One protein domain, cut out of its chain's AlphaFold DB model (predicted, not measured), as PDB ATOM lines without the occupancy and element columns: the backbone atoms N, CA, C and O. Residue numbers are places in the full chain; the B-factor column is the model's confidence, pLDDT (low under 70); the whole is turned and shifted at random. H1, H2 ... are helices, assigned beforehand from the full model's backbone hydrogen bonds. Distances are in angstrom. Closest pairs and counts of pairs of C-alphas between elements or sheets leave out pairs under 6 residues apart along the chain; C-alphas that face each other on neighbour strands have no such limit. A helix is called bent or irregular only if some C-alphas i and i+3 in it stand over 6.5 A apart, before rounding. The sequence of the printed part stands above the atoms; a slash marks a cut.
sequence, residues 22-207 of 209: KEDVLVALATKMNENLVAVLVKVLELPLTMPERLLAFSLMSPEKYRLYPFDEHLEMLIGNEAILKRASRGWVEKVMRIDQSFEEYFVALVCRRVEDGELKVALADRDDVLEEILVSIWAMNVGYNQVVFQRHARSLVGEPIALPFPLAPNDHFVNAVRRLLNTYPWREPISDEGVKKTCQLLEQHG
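AT A GLANCE: This is residues 22 to 207 of the 209 residues of the protein "Transcriptional regulator2C TetR family" of gamma proteobacterium IMCC2047 (UniProt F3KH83). Two long helices, H6 and H7, open as a V from the link between them, and H1 runs side by side with H6. H8 folds back along H7, H2 packs on H8, H9 crosses H2, and H4 packs on H1 towards the V's wide end. The printed part has 186 residues with nine named helices, H1 to H9 in order, and no named strand: all helix. It is compact, with a radius of gyration of the C-alphas of 17.6 A, and spans 49 by 41 by 27 A.

IN THESE COORDINATES: Find C-alpha 22 at (26.412, 63.189, 5.008); from there H1 runs 34.4 A to residue 45. Next come H2, residues 51 to 60, H3, 63 to 66, H4, 72 to 79, and H5, 82 to 85. H6, residues 90 to 116, is 38.5 A long. H7 runs 53.3 A from C-alpha 124 at (33.077, 38.816, 44.469) to residue 158; it is irregular, with C-alphas 125 and 128 7.7 A apart. H8 holds residues 173 to 182, and H9, 193 to 205, ends at C-alpha 205 at (0.970, 44.259, 27.984).

HOW THE PARTS SIT: Start at H1, the hub, which touches H2, H3, H4, H5 and H6. It touches H6 at a shallow tilt of 15 degrees, the same way; the closest C-alphas, of Thr 31 and Val 96, are 4.9 A apart. H6 touches H7 with residues 108 to 115 alone, at a steep tilt of 54 degrees, the closest C-alphas, of Val 108 and Leu 131, 7.0 A apart. H2, H7 and H8 form a bundle, helices side by side; H7 and H8 are a helical hairpin, closest at C-alphas 138 and 178, 7.3 A. H9 touches H2 at a steep tilt of 64 degrees, closest at C-alphas 199 and 57, 6.3 A. H1 and H7 are apart. Every O i to N i+4 pair is within hydrogen-bond range in H1, H4, H6, H8 and H9, against 4 of 6 in H2 and 25 of 31 in H7; H3 and H5 are too short for such a pair.

THE WHOLE: The two C-alphas farthest apart, of Leu 124 and Gly 159, are 54.4 A apart. The printed part has no cut; the link from H7 to H8, residues 159 to 172, is long. No printed residue is under 70 in pLDDT.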
ATOM      1  N   LYS A  22      27.501  64.179   5.028       91.88
ATOM      2  CA  LYS A  22      26.412  63.189   5.008       91.88
ATOM      3  C   LYS A  22      26.575  62.163   6.141       91.88
ATOM      4  O   LYS A  22      25.580  61.651   6.633       91.88
ATOM      5  N   GLU A  23      27.807  61.899   6.574       95.12
ATOM      6  CA  GLU A  23      28.104  61.030   7.712       95.12
ATOM      7  C   GLU A  23      27.627  61.641   9.029       95.12
ATOM      8  O   GLU A  23      27.083  60.915   9.850       95.12
ATOM      9  N   ASP A  24      27.703  62.964   9.194       94.94
ATOM     10  CA  ASP A  24      27.078  63.644  10.337       94.94
ATOM     11  C   ASP A  24      25.568  63.403  10.392       94.94
ATOM     12  O   ASP A  24      25.021  63.228  11.475       94.94
ATOM     13  N   VAL A  25      24.891  63.353   9.238       94.44
ATOM     14  CA  VAL A  25      23.461  63.005   9.186       94.44
ATOM     15  C   VAL A  25      23.244  61.575   9.671       94.44
ATOM     16  O   VAL A  25      22.358  61.345  10.488       94.44
ATOM     17  N   LEU A  26      24.057  60.620   9.202       95.62
ATOM     18  CA  LEU A  26      23.958  59.220   9.626       95.62
ATOM     19  C   LEU A  26      24.180  59.082  11.136       95.62
ATOM     20  O   LEU A  26      23.360  58.472  11.809       95.62
ATOM     21  N   VAL A  27      25.224  59.708  11.686       96.00
ATOM     22  CA  VAL A  27      25.513  59.664  13.129       96.00
ATOM     23  C   VAL A  27      24.452  60.414  13.943       96.00
ATOM     24  O   VAL A  27      24.104  59.992  15.043       96.00
ATOM     25  N   ALA A  28      23.870  61.494  13.422       95.31
ATOM     26  CA  ALA A  28      22.766  62.178  14.094       95.31
ATOM     27  C   ALA A  28      21.504  61.301  14.169       95.31
ATOM     28  O   ALA A  28      20.878  61.216  15.227       95.31
ATOM     29  N   LEU A  29      21.154  60.612  13.077       96.56
ATOM     30  CA  LEU A  29      20.049  59.649  13.062       96.56
ATOM     31  C   LEU A  29      20.336  58.467  13.997       96.56
ATOM     32  O   LEU A  29      19.463  58.094  14.774       96.56
ATOM     33  N   ALA A  30      21.571  57.956  13.982       96.31
ATOM     34  CA  ALA A  30      22.064  56.907  14.875       96.31
ATOM     35  C   ALA A  30      21.890  57.261  16.345       96.31
ATOM     36  O   ALA A  30      21.426  56.460  17.143       96.31
ATOM     37  N   THR A  31      22.251  58.498  16.687       96.31
ATOM     38  CA  THR A  31      22.140  59.024  18.047       96.31
ATOM     39  C   THR A  31      20.683  58.938  18.506       96.31
ATOM     40  O   THR A  31      20.416  58.436  19.590       96.31
ATOM     41  N   LYS A  32      19.723  59.344  17.663       97.38
ATOM     42  CA  LYS A  32      18.289  59.251  17.984       97.38
ATOM     43  C   LYS A  32      17.767  57.821  18.044       97.38
ATOM     44  O   LYS A  32      16.983  57.506  18.933       97.38
ATOM     45  N   MET A  33      18.216  56.970  17.129       97.06
ATOM     46  CA  MET A  33      17.906  55.542  17.137       97.06
ATOM     47  C   MET A  33      18.373  54.886  18.447       97.06
ATOM     48  O   MET A  33      17.573  54.236  19.113       97.06
ATOM     49  N   ASN A  34      19.618  55.133  18.867       95.75
ATOM     50  CA  ASN A  34      20.186  54.575  20.095       95.75
ATOM     51  C   ASN A  34      19.535  55.155  21.357       95.75
ATOM     52  O   ASN A  34      19.248  54.398  22.275       95.75
ATOM     53  N   GLU A  35      19.236  56.460  21.402       97.06
ATOM     54  CA  GLU A  35      18.449  57.054  22.499       97.06
ATOM     55  C   GLU A  35      17.098  56.336  22.664       97.06
ATOM     56  O   GLU A  35      16.697  56.004  23.781       97.06
ATOM     57  N   ASN A  36      16.402  56.075  21.552       97.38
ATOM     58  CA  ASN A  36      15.123  55.373  21.562       97.38
ATOM     59  C   ASN A  36      15.274  53.910  22.001       97.38
ATOM     60  O   ASN A  36      14.522  53.454  22.864       97.38
ATOM     61  N   LEU A  37      16.258  53.192  21.451       95.44
ATOM     62  CA  LEU A  37      16.530  51.802  21.810       95.44
ATOM     63  C   LEU A  37      16.860  51.674  23.300       95.44
ATOM     64  O   LEU A  37      16.220  50.888  23.992       95.44
ATOM     65  N   VAL A  38      17.780  52.492  23.820       96.38
ATOM     66  CA  VAL A  38      18.137  52.506  25.248       96.38
ATOM     67  C   VAL A  38      16.911  52.784  26.115       96.38
ATOM     68  O   VAL A  38      16.690  52.082  27.100       96.38
ATOM     69  N   ALA A  39      16.058  53.741  25.734       96.94
ATOM     70  CA  ALA A  39      14.826  54.013  26.471       96.94
ATOM     71  C   ALA A  39      13.869  52.806  26.504       96.94
ATOM     72  O   ALA A  39      13.183  52.595  27.504       96.94
ATOM     73  N   VAL A  40      13.812  52.002  25.438       97.25
ATOM     74  CA  VAL A  40      13.025  50.758  25.411       97.25
ATOM     75  C   VAL A  40      13.678  49.663  26.257       97.25
ATOM     76  O   VAL A  40      12.987  49.025  27.051       97.25
ATOM     77  N   LEU A  41      14.995  49.470  26.149       96.25
ATOM     78  CA  LEU A  41      15.722  48.466  26.930       96.25
ATOM     79  C   LEU A  41      15.617  48.739  28.434       96.25
ATOM     80  O   LEU A  41      15.362  47.814  29.201       96.25
ATOM     81  N   VAL A  42      15.718  50.002  28.859       96.94
ATOM     82  CA  VAL A  42      15.516  50.397  30.263       96.94
ATOM     83  C   VAL A  42      14.110  50.032  30.745       96.94
ATOM     84  O   VAL A  42      13.982  49.427  31.806       96.94
ATOM     85  N   LYS A  43      13.057  50.278  29.950       96.94
ATOM     86  CA  LYS A  43      11.686  49.860  30.310       96.94
ATOM     87  C   LYS A  43      11.583  48.352  30.531       96.94
ATOM     88  O   LYS A  43      10.925  47.919  31.470       96.94
ATOM     89  N   VAL A  44      12.233  47.552  29.684       97.75
ATOM     90  CA  VAL A  44      12.273  46.089  29.835       97.75
ATOM     91  C   VAL A  44      13.016  45.684  31.107       97.75
ATOM     92  O   VAL A  44      12.547  44.821  31.850       97.75
ATOM     93  N   LEU A  45      14.148  46.330  31.389       96.94
ATOM     94  CA  LEU A  45      14.948  46.091  32.591       96.94
ATOM     95  C   LEU A  45      14.226  46.503  33.888       96.94
ATOM     96  O   LEU A  45      14.591  46.031  34.962       96.94
ATOM     97  N   GLU A  46      13.182  47.327  33.800       96.38
ATOM     98  CA  GLU A  46      12.333  47.734  34.925       96.38
ATOM     99  C   GLU A  46      11.100  46.833  35.129       96.38
ATOM    100  O   GLU A  46      10.426  46.938  36.156       96.38
ATOM    101  N   LEU A  47      10.815  45.900  34.209       97.75
ATOM    102  CA  LEU A  47       9.675  44.984  34.333       97.75
ATOM    103  C   LEU A  47       9.788  44.085  35.582       97.75
ATOM    104  O   LEU A  47      10.902  43.750  36.006       97.75
ATOM    105  N   PRO A  48       8.654  43.626  36.159       97.12
ATOM    106  CA  PRO A  48       8.610  42.741  37.331       97.12
ATOM    107  C   PRO A  48       8.969  41.279  36.976       97.12
ATOM    108  O   PRO A  48       8.199  40.330  37.162       97.12
ATOM    109  N   LEU A  49      10.170  41.117  36.435       97.75
ATOM    110  CA  LEU A  49      10.811  39.893  35.971       97.75
ATOM    111  C   LEU A  49      12.108  39.678  36.758       97.75
ATOM    112  O   LEU A  49      12.691  40.645  37.259       97.75
ATOM    113  N   THR A  50      12.569  38.431  36.848       97.69
ATOM    114  CA  THR A  50      13.935  38.161  37.326       97.69
ATOM    115  C   THR A  50      14.951  38.716  36.325       97.69
ATOM    116  O   THR A  50      14.635  38.934  35.151       97.69
ATOM    117  N   MET A  51      16.188  38.960  36.748       97.06
ATOM    118  CA  MET A  51      17.236  39.439  35.848       97.06
ATOM    119  C   MET A  51      17.411  38.560  34.598       97.06
ATOM    120  O   MET A  51      17.391  39.117  33.498       97.06
ATOM    121  N   PRO A  52      17.522  37.218  34.683       97.69
ATOM    122  CA  PRO A  52      17.662  36.410  33.476       97.69
ATOM    123  C   PRO A  52      16.398  36.441  32.597       97.69
ATOM    124  O   PRO A  52      16.507  36.412  31.373       97.69
ATOM    125  N   GLU A  53      15.200  36.590  33.171       98.56
ATOM    126  CA  GLU A  53      13.973  36.817  32.392       98.56
ATOM    127  C   GLU A  53      14.002  38.160  31.636       98.56
ATOM    128  O   GLU A  53      13.571  38.211  30.483       98.56
ATOM    129  N   ARG A  54      14.536  39.231  32.246       98.00
ATOM    130  CA  ARG A  54      14.726  40.544  31.596       98.00
ATOM    131  C   ARG A  54      15.737  40.475  30.453       98.00
ATOM    132  O   ARG A  54      15.504  41.069  29.407       98.00
ATOM    133  N   LEU A  55      16.827  39.727  30.625       97.56
ATOM    134  CA  LEU A  55      17.819  39.517  29.564       97.56
ATOM    135  C   LEU A  55      17.235  38.717  28.395       97.56
ATOM    136  O   LEU A  55      17.444  39.075  27.237       97.56
ATOM    137  N   LEU A  56      16.446  37.675  28.682       98.25
ATOM    138  CA  LEU A  56      15.734  36.920  27.649       98.25
ATOM    139  C   LEU A  56      14.713  37.789  26.904       98.25
ATOM    140  O   LEU A  56      14.492  37.593  25.708       98.25
ATOM    141  N   ALA A  57      14.087  38.740  27.599       98.12
ATOM    142  CA  ALA A  57      13.075  39.613  27.020       98.12
ATOM    143  C   ALA A  57      13.597  40.389  25.802       98.12
ATOM    144  O   ALA A  57      12.833  40.578  24.859       98.12
ATOM    145  N   PHE A  58      14.887  40.748  25.760       96.62
ATOM    146  CA  PHE A  58      15.495  41.408  24.598       96.62
ATOM    147  C   PHE A  58      15.333  40.602  23.303       96.62
ATOM    148  O   PHE A  58      15.029  41.174  22.261       96.62
ATOM    149  N   SER A  59      15.433  39.274  23.384       96.06
ATOM    150  CA  SER A  59      15.247  38.363  22.249       96.06
ATOM    151  C   SER A  59      13.780  38.106  21.892       96.06
ATOM    152  O   SER A  59      13.488  37.557  20.833       96.06
ATOM    153  N   LEU A  60      12.848  38.456  22.782       97.38
ATOM    154  CA  LEU A  60      11.407  38.237  22.617       97.38
ATOM    155  C   LEU A  60      10.653  39.487  22.153       97.38
ATOM    156  O   LEU A  60       9.471  39.371  21.809       97.38
ATOM    157  N   MET A  61      11.312  40.649  22.162       96.00
ATOM    158  CA  MET A  61      10.757  41.895  21.651       96.00
ATOM    159  C   MET A  61      10.560  41.845  20.137       96.00
ATOM    160  O   MET A  61      11.295  41.190  19.396       96.00
ATOM    161  N   SER A  62       9.581  42.613  19.684       93.00
ATOM    162  CA  SER A  62       9.311  42.836  18.271       93.00
ATOM    163  C   SER A  62      10.085  44.055  17.745       93.00
ATOM    164  O   SER A  62       9.901  45.148  18.293       93.00
ATOM    165  N   PRO A  63      10.890  43.944  16.668       91.38
ATOM    166  CA  PRO A  63      11.611  45.080  16.091       91.38
ATOM    167  C   PRO A  63      10.734  46.277  15.736       91.38
ATOM    168  O   PRO A  63      11.100  47.421  15.981       91.38
ATOM    169  N   GLU A  64       9.524  46.044  15.245       91.44
ATOM    170  CA  GLU A  64       8.550  47.095  14.946       91.44
ATOM    171  C   GLU A  64       8.092  47.904  16.171       91.44
ATOM    172  O   GLU A  64       7.502  48.970  16.001       91.44
ATOM    173  N   LYS A  65       8.344  47.419  17.392       94.25
ATOM    174  CA  LYS A  65       7.951  48.087  18.640       94.25
ATOM    175  C   LYS A  65       9.056  48.946  19.240       94.25
ATOM    176  O   LYS A  65       8.750  49.866  19.994       94.25
ATOM    177  N   TYR A  66      10.316  48.652  18.924       93.31
ATOM    178  CA  TYR A  66      11.461  49.396  19.454       93.31
ATOM    179  C   TYR A  66      12.202  50.220  18.402       93.31
ATOM    180  O   TYR A  66      13.039  51.041  18.767       93.31
ATOM    181  N   ARG A  67      11.918  50.034  17.110       94.25
ATOM    182  CA  ARG A  67      12.529  50.845  16.056       94.25
ATOM    183  C   ARG A  67      11.996  52.267  16.043       94.25
ATOM    184  O   ARG A  67      10.796  52.502  16.178       94.25
ATOM    185  N   LEU A  68      12.899  53.206  15.800       97.12
ATOM    186  CA  LEU A  68      12.571  54.595  15.515       97.12
ATOM    187  C   LEU A  68      12.357  54.813  14.013       97.12
ATOM    188  O   LEU A  68      11.447  55.545  13.619       97.12
ATOM    189  N   TYR A  69      13.166  54.166  13.171       96.06
ATOM    190  CA  TYR A  69      13.054  54.238  11.717       96.06
ATOM    191  C   TYR A  69      12.891  52.839  11.101       96.06
ATOM    192  O   TYR A  69      13.401  51.844  11.618       96.06
ATOM    193  N   PRO A  70      12.245  52.723   9.925       91.12
ATOM    194  CA  PRO A  70      12.097  51.433   9.245       91.12
ATOM    195  C   PRO A  70      13.433  50.835   8.763       91.12
ATOM    196  O   PRO A  70      13.461  49.700   8.295       91.12
ATOM    197  N   PHE A  71      14.531  51.592   8.853       91.50
ATOM    198  CA  PHE A  71      15.865  51.219   8.390       91.50
ATOM    199  C   PHE A  71      16.913  51.158   9.516       91.50
ATOM    200  O   PHE A  71      18.101  51.148   9.204       91.50
ATOM    201  N   ASP A  72      16.499  51.104  10.786       93.56
ATOM    202  CA  ASP A  72      17.406  51.096  11.949       93.56
ATOM    203  C   ASP A  72      18.528  50.054  11.833       93.56
ATOM    204  O   ASP A  72      19.690  50.399  11.975       93.56
ATOM    205  N   GLU A  73      18.217  48.818  11.439       87.12
ATOM    206  CA  GLU A  73      19.220  47.742  11.291       87.12
ATOM    207  C   GLU A  73      20.313  48.085  10.260       87.12
ATOM    208  O   GLU A  73      21.496  47.794  10.430       87.12
ATOM    209  N   HIS A  74      19.925  48.731   9.154       88.12
ATOM    210  CA  HIS A  74      20.879  49.171   8.135       88.12
ATOM    211  C   HIS A  74      21.697  50.359   8.621       88.12
ATOM    212  O   HIS A  74      22.873  50.481   8.275       88.12
ATOM    213  N   LEU A  75      21.063  51.249   9.387       93.50
ATOM    214  CA  LEU A  75      21.743  52.364  10.014       93.50
ATOM    215  C   LEU A  75      22.803  51.808  10.970       93.50
ATOM    216  O   LEU A  75      23.975  52.114  10.769       93.50
ATOM    217  N   GLU A  76      22.430  50.928  11.905       90.31
ATOM    218  CA  GLU A  76      23.321  50.267  12.872       90.31
ATOM    219  C   GLU A  76      24.547  49.643  12.199       90.31
ATOM    220  O   GLU A  76      25.684  49.938  12.570       90.31
ATOM    221  N   MET A  77      24.343  48.892  11.115       87.06
ATOM    222  CA  MET A  77      25.441  48.308  10.341       87.06
ATOM    223  C   MET A  77      26.393  49.363   9.738       87.06
ATOM    224  O   MET A  77      27.601  49.136   9.650       87.06
ATOM    225  N   LEU A  78      25.876  50.518   9.304       91.25
ATOM    226  CA  LEU A  78      26.693  51.593   8.733       91.25
ATOM    227  C   LEU A  78      27.503  52.337   9.796       91.25
ATOM    228  O   LEU A  78      28.683  52.605   9.567       91.25
ATOM    229  N   ILE A  79      26.895  52.692  10.931       92.31
ATOM    230  CA  ILE A  79      27.609  53.406  12.003       92.31
ATOM    231  C   ILE A  79      28.509  52.499  12.839       92.31
ATOM    232  O   ILE A  79      29.482  53.001  13.388       92.31
ATOM    233  N   GLY A  80      28.274  51.184  12.861       86.94
ATOM    234  CA  GLY A  80      29.228  50.218  13.413       86.94
ATOM    235  C   GLY A  80      30.547  50.138  12.628       86.94
ATOM    236  O   GLY A  80      31.523  49.560  13.101       86.94
ATOM    237  N   ASN A  81      30.616  50.729  11.430       90.94
ATOM    238  CA  ASN A  81      31.823  50.752  10.614       90.94
ATOM    239  C   ASN A  81      32.704  51.976  10.926       90.94
ATOM    240  O   ASN A  81      32.362  53.119  10.602       90.94
ATOM    241  N   GLU A  82      33.902  51.730  11.462       92.75
ATOM    242  CA  GLU A  82      34.883  52.768  11.809       92.75
ATOM    243  C   GLU A  82      35.215  53.709  10.630       92.75
ATOM    244  O   GLU A  82      35.430  54.906  10.825       92.75
ATOM    245  N   ALA A  83      35.212  53.217   9.384       93.44
ATOM    246  CA  ALA A  83      35.499  54.037   8.205       93.44
ATOM    247  C   ALA A  83      34.426  55.110   7.943       93.44
ATOM    248  O   ALA A  83      34.735  56.176   7.400       93.44
ATOM    249  N   ILE A  84      33.174  54.848   8.332       92.69
ATOM    250  CA  ILE A  84      32.090  55.836   8.289       92.69
ATOM    251  C   ILE A  84      32.263  56.838   9.431       92.69
ATOM    252  O   ILE A  84      32.241  58.046   9.183       92.69
ATOM    253  N   LEU A  85      32.518  56.357  10.652       94.12
ATOM    254  CA  LEU A  85      32.694  57.213  11.831       94.12
ATOM    255  C   LEU A  85      33.881  58.175  11.698       94.12
ATOM    256  O   LEU A  85      33.753  59.348  12.042       94.12
ATOM    257  N   LYS A  86      35.001  57.736  11.106       95.12
ATOM    258  CA  LYS A  86      36.183  58.576  10.818       95.12
ATOM    259  C   LYS A  86      35.882  59.792   9.935       95.12
ATOM    260  O   LYS A  86      36.668  60.736   9.900       95.12
ATOM    261  N   ARG A  87      34.777  59.761   9.188       95.19
ATOM    262  CA  ARG A  87      34.347  60.827   8.271       95.19
ATOM    263  C   ARG A  87      33.231  61.700   8.851       95.19
ATOM    264  O   ARG A  87      32.844  62.688   8.222       95.19
ATOM    265  N   ALA A  88      32.716  61.343  10.024       95.50
ATOM    266  CA  ALA A  88      31.814  62.178  10.795       95.50
ATOM    267  C   ALA A  88      32.604  63.155  11.680       95.50
ATOM    268  O   ALA A  88      33.748  62.928  12.075       95.50
ATOM    269  N   SER A  89      31.967  64.266  12.007       94.69
ATOM    270  CA  SER A  89      32.446  65.264  12.944       94.69
ATOM    271  C   SER A  89      32.575  64.649  14.332       94.69
ATOM    272  O   SER A  89      31.645  64.025  14.849       94.69
ATOM    273  N   ARG A  90      33.705  64.924  14.987       94.31
ATOM    274  CA  ARG A  90      34.024  64.426  16.330       94.31
ATOM    275  C   ARG A  90      32.888  64.630  17.339       94.31
ATOM    276  O   ARG A  90      32.552  63.704  18.062       94.31
ATOM    277  N   GLY A  91      32.250  65.803  17.342       94.38
ATOM    278  CA  GLY A  91      31.157  66.098  18.273       94.38
ATOM    279  C   GLY A  91      29.910  65.221  18.089       94.38
ATOM    280  O   GLY A  91      29.173  65.020  19.048       94.38
ATOM    281  N   TRP A  92      29.664  64.687  16.886       94.31
ATOM    282  CA  TRP A  92      28.591  63.716  16.650       94.31
ATOM    283  C   TRP A  92      29.002  62.315  17.094       94.31
ATOM    284  O   TRP A  92      28.226  61.646  17.771       94.31
ATOM    285  N   VAL A  93      30.239  61.909  16.800       95.12
ATOM    286  CA  VAL A  93      30.786  60.623  17.260       95.12
ATOM    287  C   VAL A  93      30.781  60.551  18.793       95.12
ATOM    288  O   VAL A  93      30.249  59.609  19.367       95.12
ATOM    289  N   GLU A  94      31.250  61.591  19.483       95.81
ATOM    290  CA  GLU A  94      31.230  61.661  20.953       95.81
ATOM    291  C   GLU A  94      29.815  61.633  21.554       95.81
ATOM    292  O   GLU A  94      29.651  61.304  22.726       95.81
ATOM    293  N   LYS A  95      28.776  62.029  20.809       94.75
ATOM    294  CA  LYS A  95      27.388  61.932  21.293       94.75
ATOM    295  C   LYS A  95      26.891  60.497  21.256       94.75
ATOM    296  O   LYS A  95      26.359  60.037  22.258       94.75
ATOM    297  N   VAL A  96      27.085  59.801  20.136       93.56
ATOM    298  CA  VAL A  96      26.632  58.410  20.016       93.56
ATOM    299  C   VAL A  96      27.400  57.489  20.968       93.56
ATOM    300  O   VAL A  96      26.777  56.675  21.637       93.56
ATOM    301  N   MET A  97      28.714  57.697  21.134       94.00
ATOM    302  CA  MET A  97      29.538  56.916  22.072       94.00
ATOM    303  C   MET A  97      29.121  57.122  23.533       94.00
ATOM    304  O   MET A  97      29.161  56.191  24.326       94.00
ATOM    305  N   ARG A  98      28.674  58.330  23.902       96.06
ATOM    306  CA  ARG A  98      28.189  58.595  25.263       96.06
ATOM    307  C   ARG A  98      26.907  57.844  25.600       96.06
ATOM    308  O   ARG A  98      26.719  57.502  26.761       96.06
ATOM    309  N   ILE A  99      26.029  57.619  24.622       94.88
ATOM    310  CA  ILE A  99      24.798  56.843  24.838       94.88
ATOM    311  C   ILE A  99      25.153  55.395  25.170       94.88
ATOM    312  O   ILE A  99      24.625  54.856  26.137       94.88
ATOM    313  N   ASP A 100      26.074  54.819  24.399       90.38
ATOM    314  CA  ASP A 100      26.566  53.453  24.578       90.38
ATOM    315  C   ASP A 100      27.199  53.265  25.965       90.38
ATOM    316  O   ASP A 100      26.701  52.488  26.776       90.38
ATOM    317  N   GLN A 101      28.176  54.115  26.304       93.69
ATOM    318  CA  GLN A 101      28.838  54.117  27.617       93.69
ATOM    319  C   GLN A 101      27.847  54.272  28.779       93.69
ATOM    320  O   GLN A 101      27.926  53.554  29.769       93.69
ATOM    321  N   SER A 102      26.878  55.186  28.657       94.62
ATOM    322  CA  SER A 102      25.890  55.410  29.723       94.62
ATOM    323  C   SER A 102      24.982  54.195  29.931       94.62
ATOM    324  O   SER A 102      24.559  53.921  31.056       94.62
ATOM    325  N   PHE A 103      24.641  53.477  28.857       93.44
ATOM    326  CA  PHE A 103      23.830  52.268  28.954       93.44
ATOM    327  C   PHE A 103      24.625  51.096  29.537       93.44
ATOM    328  O   PHE A 103      24.098  50.381  30.389       93.44
ATOM    329  N   GLU A 104      25.888  50.939  29.141       92.12
ATOM    330  CA  GLU A 104      26.805  49.947  29.708       92.12
ATOM    331  C   GLU A 104      26.977  50.152  31.222       92.12
ATOM    332  O   GLU A 104      26.729  49.232  32.003       92.12
ATOM    333  N   GLU A 105      27.273  51.381  31.663       93.06
ATOM    334  CA  GLU A 105      27.375  51.734  33.087       93.06
ATOM    335  C   GLU A 105      26.080  51.415  33.854       93.06
ATOM    336  O   GLU A 105      26.113  50.838  34.947       93.06
ATOM    337  N   TYR A 106      24.921  51.753  33.275       93.94
ATOM    338  CA  TYR A 106      23.616  51.434  33.855       93.94
ATOM    339  C   TYR A 106      23.410  49.921  34.001       93.94
ATOM    340  O   TYR A 106      22.957  49.453  35.053       93.94
ATOM    341  N   PHE A 107      23.737  49.159  32.958       92.06
ATOM    342  CA  PHE A 107      23.578  47.712  32.933       92.06
ATOM    343  C   PHE A 107      24.483  47.033  33.962       92.06
ATOM    344  O   PHE A 107      23.997  46.242  34.776       92.06
ATOM    345  N   VAL A 108      25.769  47.390  33.991       91.81
ATOM    346  CA  VAL A 108      26.737  46.882  34.972       91.81
ATOM    347  C   VAL A 108      26.239  47.162  36.389       91.81
ATOM    348  O   VAL A 108      26.122  46.241  37.198       91.81
ATOM    349  N   ALA A 109      25.819  48.398  36.679       93.31
ATOM    350  CA  ALA A 109      25.275  48.755  37.989       93.31
ATOM    351  C   ALA A 109      23.993  47.977  38.344       93.31
ATOM    352  O   ALA A 109      23.714  47.719  39.520       93.31
ATOM    353  N   LEU A 110      23.169  47.617  37.358       93.12
ATOM    354  CA  LEU A 110      21.984  46.793  37.576       93.12
ATOM    355  C   LEU A 110      22.358  45.356  37.954       93.12
ATOM    356  O   LEU A 110      21.811  44.849  38.935       93.12
ATOM    357  N   VAL A 111      23.286  44.727  37.228       90.25
ATOM    358  CA  VAL A 111      23.712  43.341  37.485       90.25
ATOM    359  C   VAL A 111      24.553  43.239  38.760       90.25
ATOM    360  O   VAL A 111      24.335  42.313  39.538       90.25
ATOM    361  N   CYS A 112      25.422  44.210  39.067       91.81
ATOM    362  CA  CYS A 112      26.136  44.251  40.350       91.81
ATOM    363  C   CYS A 112      25.164  44.199  41.537       91.81
ATOM    364  O   CYS A 112      25.363  43.410  42.460       91.81
ATOM    365  N   ARG A 113      24.054  44.947  41.473       93.31
ATOM    366  CA  ARG A 113      23.001  44.889  42.501       93.31
ATOM    367  C   ARG A 113      22.360  43.502  42.622       93.31
ATOM    368  O   ARG A 113      21.948  43.134  43.715       93.31
ATOM    369  N   ARG A 114      22.290  42.730  41.528       93.94
ATOM    370  CA  ARG A 114      21.802  41.336  41.534       93.94
ATOM    371  C   ARG A 114      22.776  40.375  42.210       93.94
ATOM    372  O   ARG A 114      22.376  39.342  42.735       93.94
ATOM    373  N   VAL A 115      24.067  40.686  42.184       93.56
ATOM    374  CA  VAL A 115      25.070  39.931  42.945       93.56
ATOM    375  C   VAL A 115      24.934  40.255  44.432       93.56
ATOM    376  O   VAL A 115      24.898  39.350  45.263       93.56
ATOM    377  N   GLU A 116      24.785  41.538  44.767       92.50
ATOM    378  CA  GLU A 116      24.631  42.017  46.148       92.50
ATOM    379  C   GLU A 116      23.365  41.484  46.837       92.50
ATOM    380  O   GLU A 116      23.418  41.114  48.009       92.50
ATOM    381  N   ASP A 117      22.236  41.406  46.125       94.44
ATOM    382  CA  ASP A 117      20.972  40.873  46.657       94.44
ATOM    383  C   ASP A 117      20.853  39.334  46.579       94.44
ATOM    384  O   ASP A 117      19.852  38.746  47.011       94.44
ATOM    385  N   GLY A 118      21.894  38.669  46.066       94.94
ATOM    386  CA  GLY A 118      21.992  37.215  45.963       94.94
ATOM    387  C   GLY A 118      21.112  36.591  44.876       94.94
ATOM    388  O   GLY A 118      20.911  35.369  44.891       94.94
ATOM    389  N   GLU A 119      20.565  37.387  43.951       96.44
ATOM    390  CA  GLU A 119      19.896  36.888  42.749       96.44
ATOM    391  C   GLU A 119      20.887  36.220  41.779       96.44
ATOM    392  O   GLU A 119      20.538  35.201  41.187       96.44
ATOM    393  N   LEU A 120      22.128  36.710  41.671       96.44
ATOM    394  CA  LEU A 120      23.238  36.070  40.951       96.44
ATOM    395  C   LEU A 120      24.324  35.620  41.937       96.44
ATOM    396  O   LEU A 120      24.989  36.439  42.568       96.44
ATOM    397  N   LYS A 121      24.525  34.307  42.076       96.19
ATOM    398  CA  LYS A 121      25.405  33.724  43.100       96.19
ATOM    399  C   LYS A 121      26.822  33.500  42.575       96.19
ATOM    400  O   LYS A 121      27.222  32.364  42.330       96.19
ATOM    401  N   VAL A 122      27.569  34.584  42.416       93.94
ATOM    402  CA  VAL A 122      28.985  34.563  42.010       93.94
ATOM    403  C   VAL A 122      29.881  35.044  43.147       93.94
ATOM    404  O   VAL A 122      29.452  35.827  43.998       93.94
ATOM    405  N   ALA A 123      31.126  34.568  43.193       89.69
ATOM    406  CA  ALA A 123      32.103  35.106  44.131       89.69
ATOM    407  C   ALA A 123      32.453  36.550  43.742       89.69
ATOM    408  O   ALA A 123      32.530  36.878  42.562       89.69
ATOM    409  N   LEU A 124      32.715  37.414  44.730       83.12
ATOM    410  CA  LEU A 124      33.077  38.816  44.469       83.12
ATOM    411  C   LEU A 124      34.326  38.957  43.588       83.12
ATOM    412  O   LEU A 124      34.430  39.930  42.853       83.12
ATOM    413  N   ALA A 125      35.251  37.995  43.666       88.75
ATOM    414  CA  ALA A 125      36.469  37.977  42.862       88.75
ATOM    415  C   ALA A 125      36.204  37.727  41.368       88.75
ATOM    416  O   ALA A 125      36.940  38.250  40.545       88.75
ATOM    417  N   ASP A 126      35.139  36.989  41.038       91.25
ATOM    418  CA  ASP A 126      34.793  36.596  39.664       91.25
ATOM    419  C   ASP A 126      33.689  37.491  39.072       91.25
ATOM    420  O   ASP A 126      33.225  37.276  37.954       91.25
ATOM    421  N   ARG A 127      33.206  38.475  39.844       89.62
ATOM    422  CA  ARG A 127      32.029  39.279  39.503       89.62
ATOM    423  C   ARG A 127      32.192  39.960  38.148       89.62
ATOM    424  O   ARG A 127      31.335  39.792  37.291       89.62
ATOM    425  N   ASP A 128      33.253  40.740  37.979       90.25
ATOM    426  CA  ASP A 128      33.401  41.605  36.806       90.25
ATOM    427  C   ASP A 128      33.569  40.768  35.521       90.25
ATOM    428  O   ASP A 128      32.936  41.077  34.515       90.25
ATOM    429  N   ASP A 129      34.287  39.643  35.599       92.38
ATOM    430  CA  ASP A 129      34.439  38.695  34.486       92.38
ATOM    431  C   ASP A 129      33.095  38.063  34.089       92.38
ATOM    432  O   ASP A 129      32.726  38.067  32.916       92.38
ATOM    433  N   VAL A 130      32.305  37.578  35.058       92.19
ATOM    434  CA  VAL A 130      30.984  36.989  34.766       92.19
ATOM    435  C   VAL A 130      30.010  38.031  34.202       92.19
ATOM    436  O   VAL A 130      29.175  37.710  33.355       92.19
ATOM    437  N   LEU A 131      30.089  39.280  34.665       90.69
ATOM    438  CA  LEU A 131      29.257  40.370  34.153       90.69
ATOM    439  C   LEU A 131      29.573  40.666  32.685       90.69
ATOM    440  O   LEU A 131      28.643  40.757  31.879       90.69
ATOM    441  N   GLU A 132      30.859  40.760  32.347       92.25
ATOM    442  CA  GLU A 132      31.318  40.953  30.972       92.25
ATOM    443  C   GLU A 132      30.892  39.781  30.082       92.25
ATOM    444  O   GLU A 132      30.324  39.993  29.010       92.25
ATOM    445  N   GLU A 133      31.056  38.539  30.554       94.50
ATOM    446  CA  GLU A 133      30.608  37.340  29.838       94.50
ATOM    447  C   GLU A 133      29.110  37.380  29.511       94.50
ATOM    448  O   GLU A 133      28.717  37.080  28.378       94.50
ATOM    449  N   ILE A 134      28.263  37.751  30.479       94.19
ATOM    450  CA  ILE A 134      26.812  37.864  30.272       94.19
ATOM    451  C   ILE A 134      26.510  38.953  29.237       94.19
ATOM    452  O   ILE A 134      25.736  38.711  28.305       94.19
ATOM    453  N   LEU A 135      27.105  40.139  29.398       91.25
ATOM    454  CA  LEU A 135      26.859  41.293  28.537       91.25
ATOM    455  C   LEU A 135      27.237  40.985  27.085       91.25
ATOM    456  O   LEU A 135      26.385  41.067  26.193       91.25
ATOM    457  N   VAL A 136      28.485  40.564  26.857       93.62
ATOM    458  CA  VAL A 136      29.000  40.301  25.511       93.62
ATOM    459  C   VAL A 136      28.240  39.161  24.839       93.62
ATOM    460  O   VAL A 136      27.903  39.259  23.658       93.62
ATOM    461  N   SER A 137      27.899  38.103  25.581       95.06
ATOM    462  CA  SER A 137      27.220  36.938  25.008       95.06
ATOM    463  C   SER A 137      25.790  37.269  24.588       95.06
ATOM    464  O   SER A 137      25.372  36.905  23.487       95.06
ATOM    465  N   ILE A 138      25.035  37.992  25.422       93.88
ATOM    466  CA  ILE A 138      23.656  38.381  25.095       93.88
ATOM    467  C   ILE A 138      23.626  39.375  23.941       93.88
ATOM    468  O   ILE A 138      22.808  39.215  23.029       93.88
ATOM    469  N   TRP A 139      24.531  40.354  23.939       91.75
ATOM    470  CA  TRP A 139      24.651  41.301  22.836       91.75
ATOM    471  C   TRP A 139      24.985  40.588  21.521       91.75
ATOM    472  O   TRP A 139      24.233  40.690  20.548       91.75
ATOM    473  N   ALA A 140      26.048  39.778  21.508       94.38
ATOM    474  CA  ALA A 140      26.503  39.065  20.316       94.38
ATOM    475  C   ALA A 140      25.440  38.107  19.761       94.38
ATOM    476  O   ALA A 140      25.253  38.031  18.543       94.38
ATOM    477  N   MET A 141      24.713  37.396  20.630       95.75
ATOM    478  CA  MET A 141      23.631  36.509  20.201       95.75
ATOM    479  C   MET A 141      22.491  37.272  19.524       95.75
ATOM    480  O   MET A 141      22.038  36.843  18.463       95.75
ATOM    481  N   ASN A 142      22.030  38.386  20.102       93.50
ATOM    482  CA  ASN A 142      20.919  39.160  19.541       93.50
ATOM    483  C   ASN A 142      21.308  39.856  18.233       93.50
ATOM    484  O   ASN A 142      20.604  39.701  17.233       93.50
ATOM    485  N   VAL A 143      22.454  40.544  18.208       91.12
ATOM    486  CA  VAL A 143      22.964  41.206  16.996       91.12
ATOM    487  C   VAL A 143      23.196  40.182  15.884       91.12
ATOM    488  O   VAL A 143      22.705  40.349  14.766       91.12
ATOM    489  N   GLY A 144      23.883  39.078  16.191       93.31
ATOM    490  CA  GLY A 144      24.173  38.028  15.216       93.31
ATOM    491  C   GLY A 144      22.911  37.363  14.663       93.31
ATOM    492  O   GLY A 144      22.801  37.149  13.453       93.31
ATOM    493  N   TYR A 145      21.926  37.076  15.519       95.25
ATOM    494  CA  TYR A 145      20.655  36.503  15.081       95.25
ATOM    495  C   TYR A 145      19.878  37.454  14.167       95.25
ATOM    496  O   TYR A 145      19.472  37.048  13.073       95.25
ATOM    497  N   ASN A 146      19.730  38.720  14.565       90.88
ATOM    498  CA  ASN A 146      19.061  39.740  13.757       90.88
ATOM    499  C   ASN A 146      19.735  39.889  12.390       90.88
ATOM    500  O   ASN A 146      19.055  39.851  11.361       90.88
ATOM    501  N   GLN A 147      21.069  39.945  12.349       90.00
ATOM    502  CA  GLN A 147      21.818  40.041  11.097       90.00
ATOM    503  C   GLN A 147      21.530  38.858  10.158       90.00
ATOM    504  O   GLN A 147      21.251  39.065   8.972       90.00
ATOM    505  N   VAL A 148      21.528  37.623  10.674       93.25
ATOM    506  CA  VAL A 148      21.193  36.424   9.886       93.25
ATOM    507  C   VAL A 148      19.750  36.478   9.378       93.25
ATOM    508  O   VAL A 148      19.490  36.152   8.215       93.25
ATOM    509  N   VAL A 149      18.802  36.899  10.218       92.75
ATOM    510  CA  VAL A 149      17.385  37.024   9.852       92.75
ATOM    511  C   VAL A 149      17.186  38.049   8.732       92.75
ATOM    512  O   VAL A 149      16.565  37.718   7.717       92.75
ATOM    513  N   PHE A 150      17.751  39.255   8.852       89.12
ATOM    514  CA  PHE A 150      17.613  40.292   7.823       89.12
ATOM    515  C   PHE A 150      18.325  39.920   6.524       89.12
ATOM    516  O   PHE A 150      17.765  40.119   5.444       89.12
ATOM    517  N   GLN A 151      19.500  39.290   6.599       90.00
ATOM    518  CA  GLN A 151      20.195  38.786   5.414       90.00
ATOM    519  C   GLN A 151      19.355  37.740   4.663       90.00
ATOM    520  O   GLN A 151      19.300  37.745   3.432       90.00
ATOM    521  N   ARG A 152      18.681  36.837   5.385       91.88
ATOM    522  CA  ARG A 152      17.779  35.848   4.777       91.88
ATOM    523  C   ARG A 152      16.535  36.502   4.189       91.88
ATOM    524  O   ARG A 152      16.138  36.138   3.085       91.88
ATOM    525  N   HIS A 153      15.954  37.477   4.881       90.62
ATOM    526  CA  HIS A 153      14.800  38.229   4.393       90.62
ATOM    527  C   HIS A 153      15.104  38.994   3.092       90.62
ATOM    528  O   HIS A 153      14.267  39.037   2.186       90.62
ATOM    529  N   ALA A 154      16.328  39.513   2.941       89.94
ATOM    530  CA  ALA A 154      16.771  40.218   1.736       89.94
ATOM    531  C   ALA A 154      16.754  39.355   0.455       89.94
ATOM    532  O   ALA A 154      16.759  39.904  -0.645       89.94
ATOM    533  N   ARG A 155      16.654  38.019   0.558       92.00
ATOM    534  CA  ARG A 155      16.464  37.122  -0.602       92.00
ATOM    535  C   ARG A 155      15.148  37.364  -1.349       92.00
ATOM    536  O   ARG A 155      15.031  37.021  -2.523       92.00
ATOM    537  N   SER A 156      14.193  38.046  -0.719       90.12
ATOM    538  CA  SER A 156      12.997  38.573  -1.389       90.12
ATOM    539  C   SER A 156      13.325  39.444  -2.612       90.12
ATOM    540  O   SER A 156      12.581  39.410  -3.590       90.12
ATOM    541  N   LEU A 157      14.470  40.142  -2.616       89.81
ATOM    542  CA  LEU A 157      14.939  40.958  -3.745       89.81
ATOM    543  C   LEU A 157      15.269  40.140  -5.003       89.81
ATOM    544  O   LEU A 157      15.284  40.693  -6.099       89.81
ATOM    545  N   VAL A 158      15.526  38.839  -4.853       93.19
ATOM    546  CA  VAL A 158      15.793  37.906  -5.961       93.19
ATOM    547  C   VAL A 158      14.656  36.898  -6.161       93.19
ATOM    548  O   VAL A 158      14.830  35.900  -6.852       93.19
ATOM    549  N   GLY A 159      13.478  37.161  -5.586       91.81
ATOM    550  CA  GLY A 159      12.285  36.329  -5.764       91.81
ATOM    551  C   GLY A 159      12.170  35.135  -4.810       91.81
ATOM    552  O   GLY A 159      11.299  34.296  -5.012       91.81
ATOM    553  N   GLU A 160      12.988  35.067  -3.754       91.69
ATOM    554  CA  GLU A 160      12.938  34.015  -2.727       91.69
ATOM    555  C   GLU A 160      12.531  34.602  -1.360       91.69
ATOM    556  O   GLU A 160      13.376  34.790  -0.475       91.69
ATOM    557  N   PRO A 161      11.253  34.965  -1.157       86.88
ATOM    558  CA  PRO A 161      10.832  35.630   0.066       86.88
ATOM    559  C   PRO A 161      10.922  34.686   1.272       86.88
ATOM    560  O   PRO A 161      10.284  33.637   1.317       86.88
ATOM    561  N   ILE A 162      11.676  35.105   2.290       90.50
ATOM    562  CA  ILE A 162      11.660  34.508   3.628       90.50
ATOM    563  C   ILE A 162      11.019  35.532   4.561       90.50
ATOM    564  O   ILE A 162      11.509  36.656   4.671       90.50
ATOM    565  N   ALA A 163       9.909  35.168   5.204       91.00
ATOM    566  CA  ALA A 163       9.235  36.043   6.159       91.00
ATOM    567  C   ALA A 163      10.133  36.332   7.372       91.00
ATOM    568  O   ALA A 163      10.921  35.482   7.793       91.00
ATOM    569  N   LEU A 164      10.000  37.533   7.936       91.56
ATOM    570  CA  LEU A 164      10.618  37.843   9.219       91.56
ATOM    571  C   LEU A 164       9.915  37.031  10.324       91.56
ATOM    572  O   LEU A 164       8.687  36.975  10.326       91.56
ATOM    573  N   PRO A 165      10.658  36.404  11.251       93.69
ATOM    574  CA  PRO A 165      10.097  35.518  12.270       93.69
ATOM    575  C   PRO A 165       9.545  36.265  13.495       93.69
ATOM    576  O   PRO A 165       9.199  35.624  14.482       93.69
ATOM    577  N   PHE A 166       9.520  37.601  13.477       93.44
ATOM    578  CA  PHE A 166       9.165  38.417  14.635       93.44
ATOM    579  C   PHE A 166       7.643  38.615  14.778       93.44
ATOM    580  O   PHE A 166       6.961  38.732  13.756       93.44
ATOM    581  N   PRO A 167       7.122  38.711  16.018       95.00
ATOM    582  CA  PRO A 167       7.798  38.366  17.275       95.00
ATOM    583  C   PRO A 167       8.123  36.866  17.359       95.00
ATOM    584  O   PRO A 167       7.317  36.025  16.964       95.00
ATOM    585  N   LEU A 168       9.281  36.514  17.930       96.56
ATOM    586  CA  LEU A 168       9.691  35.106  18.051       96.56
ATOM    587  C   LEU A 168       8.760  34.335  18.983       96.56
ATOM    588  O   LEU A 168       8.412  34.831  20.054       96.56
ATOM    589  N   ALA A 169       8.385  33.104  18.638       95.94
ATOM    590  CA  ALA A 169       7.585  32.260  19.523       95.94
ATOM    591  C   ALA A 169       8.340  31.928  20.835       95.94
ATOM    592  O   ALA A 169       9.564  31.803  20.817       95.94
ATOM    593  N   PRO A 170       7.643  31.699  21.968       96.19
ATOM    594  CA  PRO A 170       8.283  31.326  23.239       96.19
ATOM    595  C   PRO A 170       9.179  30.078  23.155       96.19
ATOM    596  O   PRO A 170      10.100  29.906  23.947       96.19
ATOM    597  N   ASN A 171       8.892  29.186  22.205       95.44
ATOM    598  CA  ASN A 171       9.627  27.952  21.947       95.44
ATOM    599  C   ASN A 171      10.536  28.032  20.707       95.44
ATOM    600  O   ASN A 171      11.010  26.991  20.247       95.44
ATOM    601  N   ASP A 172      10.778  29.228  20.165       97.50
ATOM    602  CA  ASP A 172      11.687  29.426  19.040       97.50
ATOM    603  C   ASP A 172      13.102  28.912  19.371       97.50
ATOM    604  O   ASP A 172      13.544  28.899  20.527       97.50
ATOM    605  N   HIS A 173      13.827  28.432  18.360       96.88
ATOM    606  CA  HIS A 173      15.163  27.875  18.552       96.88
ATOM    607  C   HIS A 173      16.153  28.898  19.116       96.88
ATOM    608  O   HIS A 173      16.968  28.529  19.965       96.88
ATOM    609  N   PHE A 174      16.064  30.162  18.696       97.69
ATOM    610  CA  PHE A 174      16.915  31.227  19.216       97.69
ATOM    611  C   PHE A 174      16.577  31.553  20.671       97.69
ATOM    612  O   PHE A 174      17.471  31.574  21.513       97.69
ATOM    613  N   VAL A 175      15.287  31.678  21.002       98.06
ATOM    614  CA  VAL A 175      14.818  31.894  22.386       98.06
ATOM    615  C   VAL A 175      15.308  30.773  23.307       98.06
ATOM    616  O   VAL A 175      15.836  31.029  24.390       98.06
ATOM    617  N   ASN A 176      15.217  29.519  22.860       98.06
ATOM    618  CA  ASN A 176      15.738  28.374  23.605       98.06
ATOM    619  C   ASN A 176      17.264  28.408  23.765       98.06
ATOM    620  O   ASN A 176      17.769  27.984  24.804       98.06
ATOM    621  N   ALA A 177      18.006  28.878  22.759       98.19
ATOM    622  CA  ALA A 177      19.456  29.015  22.846       98.19
ATOM    623  C   ALA A 177      19.856  30.083  23.876       98.19
ATOM    624  O   ALA A 177      20.657  29.789  24.762       98.19
ATOM    625  N   VAL A 178      19.242  31.269  23.815       98.12
ATOM    626  CA  VAL A 178      19.484  32.370  24.766       98.12
ATOM    627  C   VAL A 178      19.125  31.943  26.185       98.12
ATOM    628  O   VAL A 178      19.913  32.126  27.109       98.12
ATOM    629  N   ARG A 179      17.976  31.285  26.367       98.31
ATOM    630  CA  ARG A 179      17.576  30.732  27.666       98.31
ATOM    631  C   ARG A 179      18.595  29.733  28.214       98.31
ATOM    632  O   ARG A 179      18.900  29.775  29.401       98.31
ATOM    633  N   ARG A 180      19.087  28.806  27.385       98.31
ATOM    634  CA  ARG A 180      20.077  27.806  27.819       98.31
ATOM    635  C   ARG A 180      21.378  28.464  28.249       98.31
ATOM    636  O   ARG A 180      21.888  28.071  29.288       98.31
ATOM    637  N   LEU A 181      21.857  29.453  27.489       98.00
ATOM    638  CA  LEU A 181      23.019  30.260  27.860       98.00
ATOM    639  C   LEU A 181      22.782  30.961  29.201       98.00
ATOM    640  O   LEU A 181      23.553  30.783  30.128       98.00
ATOM    641  N   LEU A 182      21.692  31.715  29.341       97.75
ATOM    642  CA  LEU A 182      21.414  32.443  30.581       97.75
ATOM    643  C   LEU A 182      21.317  31.508  31.789       97.75
ATOM    644  O   LEU A 182      21.783  31.854  32.869       97.75
ATOM    645  N   ASN A 183      20.776  30.306  31.609       98.19
ATOM    646  CA  ASN A 183      20.671  29.312  32.671       98.19
ATOM    647  C   ASN A 183      21.998  28.611  33.028       98.19
ATOM    648  O   ASN A 183      21.990  27.811  33.962       98.19
ATOM    649  N   THR A 184      23.119  28.869  32.335       97.12
ATOM    650  CA  THR A 184      24.433  28.365  32.781       97.12
ATOM    651  C   THR A 184      24.977  29.147  33.972       97.12
ATOM    652  O   THR A 184      25.785  28.613  34.729       97.12
ATOM    653  N   TYR A 185      24.537  30.394  34.157       96.75
ATOM    654  CA  TYR A 185      24.942  31.230  35.282       96.75
ATOM    655  C   TYR A 185      24.144  30.889  36.554       96.75
ATOM    656  O   TYR A 185      22.984  30.469  36.470       96.75
ATOM    657  N   PRO A 186      24.731  31.075  37.751       96.25
ATOM    658  CA  PRO A 186      24.153  30.629  39.018       96.25
ATOM    659  C   PRO A 186      23.074  31.592  39.547       96.25
ATOM    660  O   PRO A 186      23.187  32.154  40.640       96.25
ATOM    661  N   TRP A 187      22.006  31.788  38.776       97.31
ATOM    662  CA  TRP A 187      20.842  32.558  39.207       97.31
ATOM    663  C   TRP A 187      20.109  31.857  40.353       97.31
ATOM    664  O   TRP A 187      19.977  30.631  40.379       97.31
ATOM    665  N   ARG A 188      19.566  32.632  41.295       97.75
ATOM    666  CA  ARG A 188      18.663  32.130  42.339       97.75
ATOM    667  C   ARG A 188      17.428  31.479  41.723       97.75
ATOM    668  O   ARG A 188      17.000  30.432  42.200       97.75
ATOM    669  N   GLU A 189      16.896  32.098  40.674       97.62
ATOM    670  CA  GLU A 189      15.720  31.655  39.929       97.62
ATOM    671  C   GLU A 189      16.060  31.609  38.430       97.62
ATOM    672  O   GLU A 189      15.936  32.620  37.733       97.62
ATOM    673  N   PRO A 190      16.535  30.456  37.920       97.88
ATOM    674  CA  PRO A 190      16.771  30.262  36.493       97.88
ATOM    675  C   PRO A 190      15.474  30.346  35.682       97.88
ATOM    676  O   PRO A 190      14.377  30.094  36.186       97.88
ATOM    677  N   ILE A 191      15.598  30.620  34.385       98.56
ATOM    678  CA  ILE A 191      14.452  30.776  33.489       98.56
ATOM    679  C   ILE A 191      13.748  29.427  33.298       98.56
ATOM    680  O   ILE A 191      14.308  28.475  32.733       98.56
ATOM    681  N   SER A 192      12.485  29.381  33.712       98.12
ATOM    682  CA  SER A 192      11.560  28.268  33.482       98.12
ATOM    683  C   SER A 192      10.686  28.505  32.245       98.12
ATOM    684  O   SER A 192      10.614  29.622  31.736       98.12
ATOM    685  N   ASP A 193       9.979  27.474  31.768       97.81
ATOM    686  CA  ASP A 193       8.997  27.631  30.681       97.81
ATOM    687  C   ASP A 193       7.898  28.641  31.046       97.81
ATOM    688  O   ASP A 193       7.443  29.406  30.196       97.81
ATOM    689  N   GLU A 194       7.489  28.660  32.317       97.81
ATOM    690  CA  GLU A 194       6.513  29.625  32.823       97.81
ATOM    691  C   GLU A 194       7.095  31.040  32.863       97.81
ATOM    692  O   GLU A 194       6.415  31.988  32.480       97.81
ATOM    693  N   GLY A 195       8.380  31.172  33.208       98.19
ATOM    694  CA  GLY A 195       9.113  32.436  33.117       98.19
ATOM    695  C   GLY A 195       9.110  33.004  31.697       98.19
ATOM    696  O   GLY A 195       8.781  34.170  31.504       98.19
ATOM    697  N   VAL A 196       9.346  32.171  30.673       98.50
ATOM    698  CA  VAL A 196       9.276  32.616  29.265       98.50
ATOM    699  C   VAL A 196       7.873  33.115  28.897       98.50
ATOM    700  O   VAL A 196       7.735  34.166  28.266       98.50
ATOM    701  N   LYS A 197       6.818  32.386  29.291       98.00
ATOM    702  CA  LYS A 197       5.427  32.792  29.020       98.00
ATOM    703  C   LYS A 197       5.075  34.098  29.722       98.00
ATOM    704  O   LYS A 197       4.519  34.990  29.084       98.00
ATOM    705  N   LYS A 198       5.434  34.223  31.001       98.25
ATOM    706  CA  LYS A 198       5.266  35.444  31.798       98.25
ATOM    707  C   LYS A 198       5.972  36.629  31.137       98.25
ATOM    708  O   LYS A 198       5.370  37.692  31.008       98.25
ATOM    709  N   THR A 199       7.207  36.446  30.666       98.62
ATOM    710  CA  THR A 199       7.945  37.478  29.924       98.62
ATOM    711  C   THR A 199       7.202  37.899  28.660       98.62
ATOM    712  O   THR A 199       7.019  39.093  28.443       98.62
ATOM    713  N   CYS A 200       6.708  36.951  27.855       98.44
ATOM    714  CA  CYS A 200       5.933  37.277  26.651       98.44
ATOM    715  C   CYS A 200       4.671  38.086  26.984       98.44
ATOM    716  O   CYS A 200       4.436  39.122  26.369       98.44
ATOM    717  N   GLN A 201       3.909  37.657  27.994       98.19
ATOM    718  CA  GLN A 201       2.697  38.353  28.438       98.19
ATOM    719  C   GLN A 201       2.993  39.780  28.908       98.19
ATOM    720  O   GLN A 201       2.264  40.706  28.562       98.19
ATOM    721  N   LEU A 202       4.066  39.981  29.681       98.38
ATOM    722  CA  LEU A 202       4.456  41.315  30.137       98.38
ATOM    723  C   LEU A 202       4.904  42.208  28.977       98.38
ATOM    724  O   LEU A 202       4.542  43.383  28.958       98.38
ATOM    725  N   LEU A 203       5.636  41.671  27.997       98.44
ATOM    726  CA  LEU A 203       6.010  42.427  26.801       98.44
ATOM    727  C   LEU A 203       4.780  42.837  25.976       98.44
ATOM    728  O   LEU A 203       4.691  43.995  25.573       98.44
ATOM    729  N   GLU A 204       3.808  41.939  25.787       97.75
ATOM    730  CA  GLU A 204       2.540  42.235  25.095       97.75
ATOM    731  C   GLU A 204       1.747  43.331  25.824       97.75
ATOM    732  O   GLU A 204       1.294  44.293  25.204       97.75
ATOM    733  N   GLN A 205       1.644  43.247  27.156       97.88
ATOM    734  CA  GLN A 205       0.970  44.259  27.984       97.88
ATOM    735  C   GLN A 205       1.600  45.652  27.864       97.88
ATOM    736  O   GLN A 205       0.894  46.654  27.967       97.88
ATOM    737  N   HIS A 206       2.912  45.724  27.627       97.44
ATOM    738  CA  HIS A 206       3.644  46.981  27.450       97.44
ATOM    739  C   HIS A 206       3.792  47.389  25.975       97.44
ATOM    740  O   HIS A 206       4.452  48.386  25.680       97.44
ATOM    741  N   GLY A 207       3.179  46.646  25.044       96.62
ATOM    742  CA  GLY A 207       3.239  46.922  23.609       96.62
ATOM    743  C   GLY A 207       4.630  46.739  22.996       96.62
ATOM    744  O   GLY A 207       4.923  47.364  21.980       96.62
TER     745      GLY A 207